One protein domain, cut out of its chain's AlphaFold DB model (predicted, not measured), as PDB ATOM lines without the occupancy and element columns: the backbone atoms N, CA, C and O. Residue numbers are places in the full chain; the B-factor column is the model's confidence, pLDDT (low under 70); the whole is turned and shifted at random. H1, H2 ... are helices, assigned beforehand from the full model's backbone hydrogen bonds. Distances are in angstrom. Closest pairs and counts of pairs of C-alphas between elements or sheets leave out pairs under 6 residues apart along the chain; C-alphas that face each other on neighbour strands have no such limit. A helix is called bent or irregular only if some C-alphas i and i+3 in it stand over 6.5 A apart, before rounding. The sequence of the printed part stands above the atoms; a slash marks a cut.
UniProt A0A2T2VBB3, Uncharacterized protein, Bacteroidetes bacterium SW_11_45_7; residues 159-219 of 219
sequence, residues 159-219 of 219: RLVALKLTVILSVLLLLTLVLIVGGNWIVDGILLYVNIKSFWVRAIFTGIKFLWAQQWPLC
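This is residues 159 to 219 of the 219 residues of an uncharacterized protein of Bacteroidetes bacterium SW_11_45_7 (UniProt A0A2T2VBB3). The long helix H1 bends near its end, and H2 folds back beside its shorter arm H1b, making a loose hook on a long shaft, H1a. Residues 159 to 179 of the shaft stick out free. The printed part has 61 residues with two named helices, H1 then H2, and no named strand; it is all helix. It is extended, with a radius of gyration of the C-alphas of 16.7 A, and flat, spanning 52 by 36 by 11 A.

H1, residues 159 to 193, was assigned as one helix by its hydrogen bonds but is bent: C-alphas 181 and 184 are 7.3 A apart. Its arm H1a, residues 159 to 181, begins at C-alpha 159 (39.691, -9.815, 16.759) and measures 32.6 A; H1b, residues 184 to 193, measures 14.3 A. H2, residues 199 to 213, measures 20.9 A and ends at C-alpha 213 (1.852, -11.967, 21.135).

H1a and H1b stand at a steep tilt of 67 degrees. H1b and H2 are near each other, their closest C-alphas 8.4 A apart. H1a and H2 are apart. In H1a, H1b and H2 every O i to N i+4 pair is within hydrogen-bond range.

The farthest C-alphas, of Arg 159 and Ser 198, are 52.1 A apart. The printed part has no cut, and the link from H1 to H2 is tight. Residues 196 to 197, 202, 206 and 210 to 219 have pLDDT under 70.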
ATOM      1  N   ARG A 159      40.545 -10.949  17.134       88.75
ATOM      2  CA  ARG A 159      39.691  -9.815  16.759       88.75
ATOM      3  C   ARG A 159      38.901 -10.066  15.473       88.75
ATOM      4  O   ARG A 159      37.725  -9.722  15.421       88.75
ATOM      5  N   LEU A 160      39.498 -10.725  14.478       91.25
ATOM      6  CA  LEU A 160      38.793 -11.131  13.255       91.25
ATOM      7  C   LEU A 160      37.686 -12.154  13.534       91.25
ATOM      8  O   LEU A 160      36.596 -12.045  12.975       91.25
ATOM      9  N   VAL A 161      37.933 -13.127  14.418       90.81
ATOM     10  CA  VAL A 161      36.902 -14.097  14.820       90.81
ATOM     11  C   VAL A 161      35.776 -13.408  15.592       90.81
ATOM     12  O   VAL A 161      34.611 -13.661  15.293       90.81
ATOM     13  N   ALA A 162      36.099 -12.502  16.521       91.00
ATOM     14  CA  ALA A 162      35.098 -11.730  17.258       91.00
ATOM     15  C   ALA A 162      34.233 -10.871  16.321       91.00
ATOM     16  O   ALA A 162      33.010 -10.865  16.448       91.00
ATOM     17  N   LEU A 163      34.846 -10.206  15.336       93.38
ATOM     18  CA  LEU A 163      34.125  -9.430  14.328       93.38
ATOM     19  C   LEU A 163      33.207 -10.332  13.498       93.38
ATOM     20  O   LEU A 163      32.029 -10.025  13.343       93.38
ATOM     21  N   LYS A 164      33.706 -11.482  13.023       94.50
ATOM     22  CA  LYS A 164      32.902 -12.451  12.266       94.50
ATOM     23  C   LYS A 164      31.694 -12.938  13.071       94.50
ATOM     24  O   LYS A 164      30.590 -12.968  12.538       94.50
ATOM     25  N   LEU A 165      31.888 -13.296  14.342       93.38
ATOM     26  CA  LEU A 165      30.798 -13.709  15.230       93.38
ATOM     27  C   LEU A 165      29.782 -12.584  15.433       93.38
ATOM     28  O   LEU A 165      28.587 -12.828  15.327       93.38
ATOM     29  N   THR A 166      30.254 -11.357  15.653       93.75
ATOM     30  CA  THR A 166      29.388 -10.181  15.815       93.75
ATOM     31  C   THR A 166      28.534  -9.952  14.570       93.75
ATOM     32  O   THR A 166      27.325  -9.799  14.685       93.75
ATOM     33  N   VAL A 167      29.127 -10.006  13.373       93.94
ATOM     34  CA  VAL A 167      28.390  -9.852  12.108       93.94
ATOM     35  C   VAL A 167      27.361 -10.967  11.923       93.94
ATOM     36  O   VAL A 167      26.222 -10.675  11.573       93.94
ATOM     37  N   ILE A 168      27.718 -12.228  12.193       95.94
ATOM     38  CA  ILE A 168      26.779 -13.358  12.096       95.94
ATOM     39  C   ILE A 168      25.596 -13.167  13.053       95.94
ATOM     40  O   ILE A 168      24.450 -13.319  12.634       95.94
ATOM     41  N   LEU A 169      25.862 -12.807  14.311       92.69
ATOM     42  CA  LEU A 169      24.824 -12.558  15.313       92.69
ATOM     43  C   LEU A 169      23.919 -11.391  14.902       92.69
ATOM     44  O   LEU A 169      22.700 -11.522  14.971       92.69
ATOM     45  N   SER A 170      24.493 -10.290  14.413       91.38
ATOM     46  CA  SER A 170      23.729  -9.136  13.929       91.38
ATOM     47  C   SER A 170      22.859  -9.478  12.721       91.38
ATOM     48  O   SER A 170      21.699  -9.083  12.682       91.38
ATOM     49  N   VAL A 171      23.374 -10.237  11.747       93.62
ATOM     50  CA  VAL A 171      22.591 -10.673  10.579       93.62
ATOM     51  C   VAL A 171      21.455 -11.600  11.003       93.62
ATOM     52  O   VAL A 171      20.341 -11.447  10.517       93.62
ATOM     53  N   LEU A 172      21.702 -12.528  11.928       94.88
ATOM     54  CA  LEU A 172      20.675 -13.437  12.438       94.88
ATOM     55  C   LEU A 172      19.577 -12.684  13.208       94.88
ATOM     56  O   LEU A 172      18.393 -12.992  13.057       94.88
ATOM     57  N   LEU A 173      19.956 -11.661  13.978       90.25
ATOM     58  CA  LEU A 173      19.031 -10.758  14.666       90.25
ATOM     59  C   LEU A 173      18.200  -9.940  13.661       90.25
ATOM     60  O   LEU A 173      16.976  -9.902  13.748       90.25
ATOM     61  N   LEU A 174      18.832  -9.335  12.655       89.12
ATOM     62  CA  LEU A 174      18.111  -8.594  11.615       89.12
ATOM     63  C   LEU A 174      17.169  -9.499  10.816       89.12
ATOM     64  O   LEU A 174      16.031  -9.121  10.565       89.12
ATOM     65  N   LEU A 175      17.609 -10.708  10.465       91.38
ATOM     66  CA  LEU A 175      16.784 -11.691   9.771       91.38
ATOM     67  C   LEU A 175      15.559 -12.059  10.610       91.38
ATOM     68  O   LEU A 175      14.445 -12.051  10.097       91.38
ATOM     69  N   THR A 176      15.737 -12.323  11.906       90.56
ATOM     70  CA  THR A 176      14.608 -12.618  12.802       90.56
ATOM     71  C   THR A 176      13.641 -11.440  12.914       90.56
ATOM     72  O   THR A 176      12.436 -11.655  12.800       90.56
ATOM     73  N   LEU A 177      14.127 -10.200  13.027       86.00
ATOM     74  CA  LEU A 177      13.268  -9.007  13.013       86.00
ATOM     75  C   LEU A 177      12.480  -8.866  11.704       86.00
ATOM     76  O   LEU A 177      11.267  -8.663  11.737       86.00
ATOM     77  N   VAL A 178      13.143  -9.013  10.553       84.88
ATOM     78  CA  VAL A 178      12.494  -8.935   9.236       84.88
ATOM     79  C   VAL A 178      11.445 -10.033   9.078       84.88
ATOM     80  O   VAL A 178      10.362  -9.757   8.576       84.88
ATOM     81  N   LEU A 179      11.710 -11.255   9.542       84.12
ATOM     82  CA  LEU A 179      10.732 -12.345   9.507       84.12
ATOM     83  C   LEU A 179       9.524 -12.069  10.414       84.12
ATOM     84  O   LEU A 179       8.394 -12.362  10.028       84.12
ATOM     85  N   ILE A 180       9.732 -11.492  11.601       80.06
ATOM     86  CA  ILE A 180       8.646 -11.163  12.539       80.06
ATOM     87  C   ILE A 180       7.747 -10.049  11.974       80.06
ATOM     88  O   ILE A 180       6.515 -10.166  11.998       80.06
ATOM     89  N   VAL A 181       8.357  -8.982  11.447       79.81
ATOM     90  CA  VAL A 181       7.649  -7.810  10.908       79.81
ATOM     91  C   VAL A 181       7.049  -8.115   9.531       79.81
ATOM     92  O   VAL A 181       5.851  -7.947   9.314       79.81
ATOM     93  N   GLY A 182       7.867  -8.623   8.611       76.44
ATOM     94  CA  GLY A 182       7.502  -8.951   7.232       76.44
ATOM     95  C   GLY A 182       6.759 -10.276   7.068       76.44
ATOM     96  O   GLY A 182       6.310 -10.585   5.969       76.44
ATOM     97  N   GLY A 183       6.577 -11.056   8.138       77.50
ATOM     98  CA  GLY A 183       5.925 -12.365   8.075       77.50
ATOM     99  C   GLY A 183       4.529 -12.324   7.450       77.50
ATOM    100  O   GLY A 183       4.186 -13.216   6.686       77.50
ATOM    101  N   ASN A 184       3.752 -11.261   7.688       72.94
ATOM    102  CA  ASN A 184       2.422 -11.116   7.086       72.94
ATOM    103  C   ASN A 184       2.509 -10.926   5.563       72.94
ATOM    104  O   ASN A 184       1.838 -11.637   4.825       72.94
ATOM    105  N   TRP A 185       3.402 -10.046   5.098       74.44
ATOM    106  CA  TRP A 185       3.642  -9.817   3.669       74.44
ATOM    107  C   TRP A 185       4.107 -11.091   2.956       74.44
ATOM    108  O   TRP A 185       3.656 -11.394   1.853       74.44
ATOM    109  N   ILE A 186       4.984 -11.865   3.601       75.25
ATOM    110  CA  ILE A 186       5.493 -13.134   3.069       75.25
ATOM    111  C   ILE A 186       4.369 -14.175   2.984       75.25
ATOM    112  O   ILE A 186       4.217 -14.834   1.956       75.25
ATOM    113  N   VAL A 187       3.559 -14.309   4.038       78.38
ATOM    114  CA  VAL A 187       2.416 -15.235   4.067       78.38
ATOM    115  C   VAL A 187       1.388 -14.859   3.002       78.38
ATOM    116  O   VAL A 187       0.930 -15.733   2.266       78.38
ATOM    117  N   ASP A 188       1.070 -13.573   2.859       76.94
ATOM    118  CA  ASP A 188       0.133 -13.096   1.845       76.94
ATOM    119  C   ASP A 188       0.655 -13.342   0.421       76.94
ATOM    120  O   ASP A 188      -0.107 -13.806  -0.431       76.94
ATOM    121  N   GLY A 189       1.953 -13.135   0.174       80.44
ATOM    122  CA  GLY A 189       2.593 -13.446  -1.108       80.44
ATOM    123  C   GLY A 189       2.536 -14.936  -1.467       80.44
ATOM    124  O   GLY A 189       2.193 -15.291  -2.595       80.44
ATOM    125  N   ILE A 190       2.793 -15.821  -0.499       80.38
ATOM    126  CA  ILE A 190       2.717 -17.278  -0.696       80.38
ATOM    127  C   ILE A 190       1.270 -17.718  -0.959       80.38
ATOM    128  O   ILE A 190       1.019 -18.513  -1.864       80.38
ATOM    129  N   LEU A 191       0.298 -17.183  -0.217       78.00
ATOM    130  CA  LEU A 191      -1.117 -17.528  -0.394       78.00
ATOM    131  C   LEU A 191      -1.664 -17.101  -1.762       78.00
ATOM    132  O   LEU A 191      -2.495 -17.812  -2.333       78.00
ATOM    133  N   LEU A 192      -1.186 -15.974  -2.302       76.38
ATOM    134  CA  LEU A 192      -1.516 -15.532  -3.658       76.38
ATOM    135  C   LEU A 192      -0.901 -16.449  -4.724       76.38
ATOM    136  O   LEU A 192      -1.590 -16.785  -5.685       76.38
ATOM    137  N   TYR A 193       0.341 -16.910  -4.535       80.88
ATOM    138  CA  TYR A 193       1.003 -17.834  -5.465       80.88
ATOM    139  C   TYR A 193       0.328 -19.216  -5.513       80.88
ATOM    140  O   TYR A 193       0.171 -19.794  -6.584       80.88
ATOM    141  N   VAL A 194      -0.129 -19.730  -4.366       82.19
ATOM    142  CA  VAL A 194      -0.808 -21.039  -4.268       82.19
ATOM    143  C   VAL A 194      -2.319 -20.935  -4.577       82.19
ATOM    144  O   VAL A 194      -3.022 -21.940  -4.613       82.19
ATOM    145  N   ASN A 195      -2.840 -19.730  -4.848       74.38
ATOM    146  CA  ASN A 195      -4.251 -19.460  -5.171       74.38
ATOM    147  C   ASN A 195      -5.253 -19.998  -4.121       74.38
ATOM    148  O   ASN A 195      -6.405 -20.316  -4.419       74.38
ATOM    149  N   ILE A 196      -4.826 -20.087  -2.858       67.62
ATOM    150  CA  ILE A 196      -5.678 -20.495  -1.737       67.62
ATOM    151  C   ILE A 196      -6.307 -19.230  -1.150       67.62
ATOM    152  O   ILE A 196      -5.741 -18.566  -0.285       67.62
ATOM    153  N   LYS A 197      -7.525 -18.906  -1.594       64.88
ATOM    154  CA  LYS A 197      -8.343 -17.808  -1.041       64.88
ATOM    155  C   LYS A 197      -9.110 -18.200   0.230       64.88
ATOM    156  O   LYS A 197     -10.159 -17.628   0.518       64.88
ATOM    157  N   SER A 198      -8.652 -19.201   0.984       72.00
ATOM    158  CA  SER A 198      -9.394 -19.629   2.173       72.00
ATOM    159  C   SER A 198      -9.169 -18.648   3.331       72.00
ATOM    160  O   SER A 198      -8.043 -18.447   3.794       72.00
ATOM    161  N   PHE A 199     -10.264 -18.058   3.812       71.12
ATOM    162  CA  PHE A 199     -10.298 -17.191   4.992       71.12
ATOM    163  C   PHE A 199      -9.742 -17.896   6.242       71.12
ATOM    164  O   PHE A 199      -9.003 -17.295   7.019       71.12
ATOM    165  N   TRP A 200     -10.024 -19.195   6.389       72.81
ATOM    166  CA  TRP A 200      -9.628 -20.003   7.544       72.81
ATOM    167  C   TRP A 200      -8.114 -20.136   7.709       72.81
ATOM    168  O   TRP A 200      -7.616 -20.038   8.824       72.81
ATOM    169  N   VAL A 201      -7.364 -20.294   6.616       73.31
ATOM    170  CA  VAL A 201      -5.896 -20.381   6.685       73.31
ATOM    171  C   VAL A 201      -5.297 -19.057   7.165       73.31
ATOM    172  O   VAL A 201      -4.441 -19.065   8.046       73.31
ATOM    173  N   ARG A 202      -5.793 -17.915   6.667       68.38
ATOM    174  CA  ARG A 202      -5.359 -16.593   7.155       68.38
ATOM    175  C   ARG A 202      -5.718 -16.399   8.628       68.38
ATOM    176  O   ARG A 202      -4.848 -16.048   9.414       68.38
ATOM    177  N   ALA A 203      -6.952 -16.720   9.017       71.50
ATOM    178  CA  ALA A 203      -7.420 -16.595  10.396       71.50
ATOM    179  C   ALA A 203      -6.619 -17.462  11.385       71.50
ATOM    180  O   ALA A 203      -6.311 -17.003  12.482       71.50
ATOM    181  N   ILE A 204      -6.222 -18.679  10.996       77.88
ATOM    182  CA  ILE A 204      -5.388 -19.556  11.830       77.88
ATOM    183  C   ILE A 204      -3.977 -18.979  11.991       77.88
ATOM    184  O   ILE A 204      -3.481 -18.905  13.112       77.88
ATOM    185  N   PHE A 205      -3.335 -18.521  10.911       71.50
ATOM    186  CA  PHE A 205      -1.994 -17.926  10.992       71.50
ATOM    187  C   PHE A 205      -1.980 -16.633  11.816       71.50
ATOM    188  O   PHE A 205      -1.118 -16.460  12.681       71.50
ATOM    189  N   THR A 206      -2.950 -15.740  11.601       68.38
ATOM    190  CA  THR A 206      -3.081 -14.510  12.395       68.38
ATOM    191  C   THR A 206      -3.445 -14.824  13.847       68.38
ATOM    192  O   THR A 206      -2.892 -14.209  14.754       68.38
ATOM    193  N   GLY A 207      -4.297 -15.826  14.084       73.69
ATOM    194  CA  GLY A 207      -4.662 -16.301  15.418       73.69
ATOM    195  C   GLY A 207      -3.476 -16.880  16.191       73.69
ATOM    196  O   GLY A 207      -3.261 -16.502  17.335       73.69
ATOM    197  N   ILE A 208      -2.644 -17.717  15.563       75.75
ATOM    198  CA  ILE A 208      -1.418 -18.257  16.178       75.75
ATOM    199  C   ILE A 208      -0.435 -17.128  16.510       75.75
ATOM    200  O   ILE A 208       0.130 -17.114  17.602       75.75
ATOM    201  N   LYS A 209      -0.263 -16.154  15.604       70.50
ATOM    202  CA  LYS A 209       0.578 -14.972  15.846       70.50
ATOM    203  C   LYS A 209       0.058 -14.140  17.025       70.50
ATOM    204  O   LYS A 209       0.849 -13.714  17.860       70.50
ATOM    205  N   PHE A 210      -1.256 -13.936  17.111       68.50
ATOM    206  CA  PHE A 210      -1.892 -13.174  18.186       68.50
ATOM    207  C   PHE A 210      -1.808 -13.899  19.535       68.50
ATOM    208  O   PHE A 210      -1.466 -13.281  20.537       68.50
ATOM    209  N   LEU A 211      -2.007 -15.221  19.556       69.50
ATOM    210  CA  LEU A 211      -1.816 -16.052  20.749       69.50
ATOM    211  C   LEU A 211      -0.364 -16.003  21.249       69.50
ATOM    212  O   LEU A 211      -0.135 -15.905  22.451       69.50
ATOM    213  N   TRP A 212       0.618 -15.995  20.340       60.44
ATOM    214  CA  TRP A 212       2.028 -15.800  20.694       60.44
ATOM    215  C   TRP A 212       2.334 -14.387  21.215       60.44
ATOM    216  O   TRP A 212       3.129 -14.245  22.143       60.44
ATOM    217  N   ALA A 213       1.695 -13.348  20.669       62.94
ATOM    218  CA  ALA A 213       1.852 -11.967  21.135       62.94
ATOM    219  C   ALA A 213       1.207 -11.728  22.516       62.94
ATOM    220  O   ALA A 213       1.765 -11.015  23.346       62.94
ATOM    221  N   GLN A 214       0.073 -12.376  22.799       59.38
ATOM    222  CA  GLN A 214      -0.643 -12.289  24.078       59.38
ATOM    223  C   GLN A 214       0.083 -13.010  25.233       59.38
ATOM    224  O   GLN A 214      -0.270 -12.814  26.392       59.38
ATOM    225  N   GLN A 215       1.090 -13.843  24.946       54.91
ATOM    226  CA  GLN A 215       1.859 -14.582  25.956       54.91
ATOM    227  C   GLN A 215       2.965 -13.729  26.622       54.91
ATOM    228  O   GLN A 215       3.550 -14.158  27.614       54.91
ATOM    229  N   TRP A 216       3.248 -12.524  26.106       53.19
ATOM    230  CA  TRP A 216       4.312 -11.623  26.586       53.19
ATOM    231  C   TRP A 216       3.941 -10.505  27.606       53.19
ATOM    232  O   TRP A 216       4.832  -9.716  27.903       53.19
ATOM    233  N   PRO A 217       2.735 -10.384  28.213       54.38
ATOM    234  CA  PRO A 217       2.455  -9.312  29.176       54.38
ATOM    235  C   PRO A 217       2.822  -9.651  30.640       54.38
ATOM    236  O   PRO A 217       2.334  -8.991  31.552       54.38
ATOM    237  N   LEU A 218       3.652 -10.669  30.900       47.56
ATOM    238  CA  LEU A 218       4.094 -11.040  32.257       47.56
ATOM    239  C   LEU A 218       5.626 -11.147  32.355       47.56
ATOM    240  O   LEU A 218       6.148 -12.195  32.729       47.56
ATOM    241  N   CYS A 219       6.324 -10.067  32.006       42.59
ATOM    242  CA  CYS A 219       7.671  -9.723  32.474       42.59
ATOM    243  C   CYS A 219       7.819  -8.200  32.446       42.59
ATOM    244  O   CYS A 219       7.453  -7.607  31.408       42.59
TER     245      CYS A 219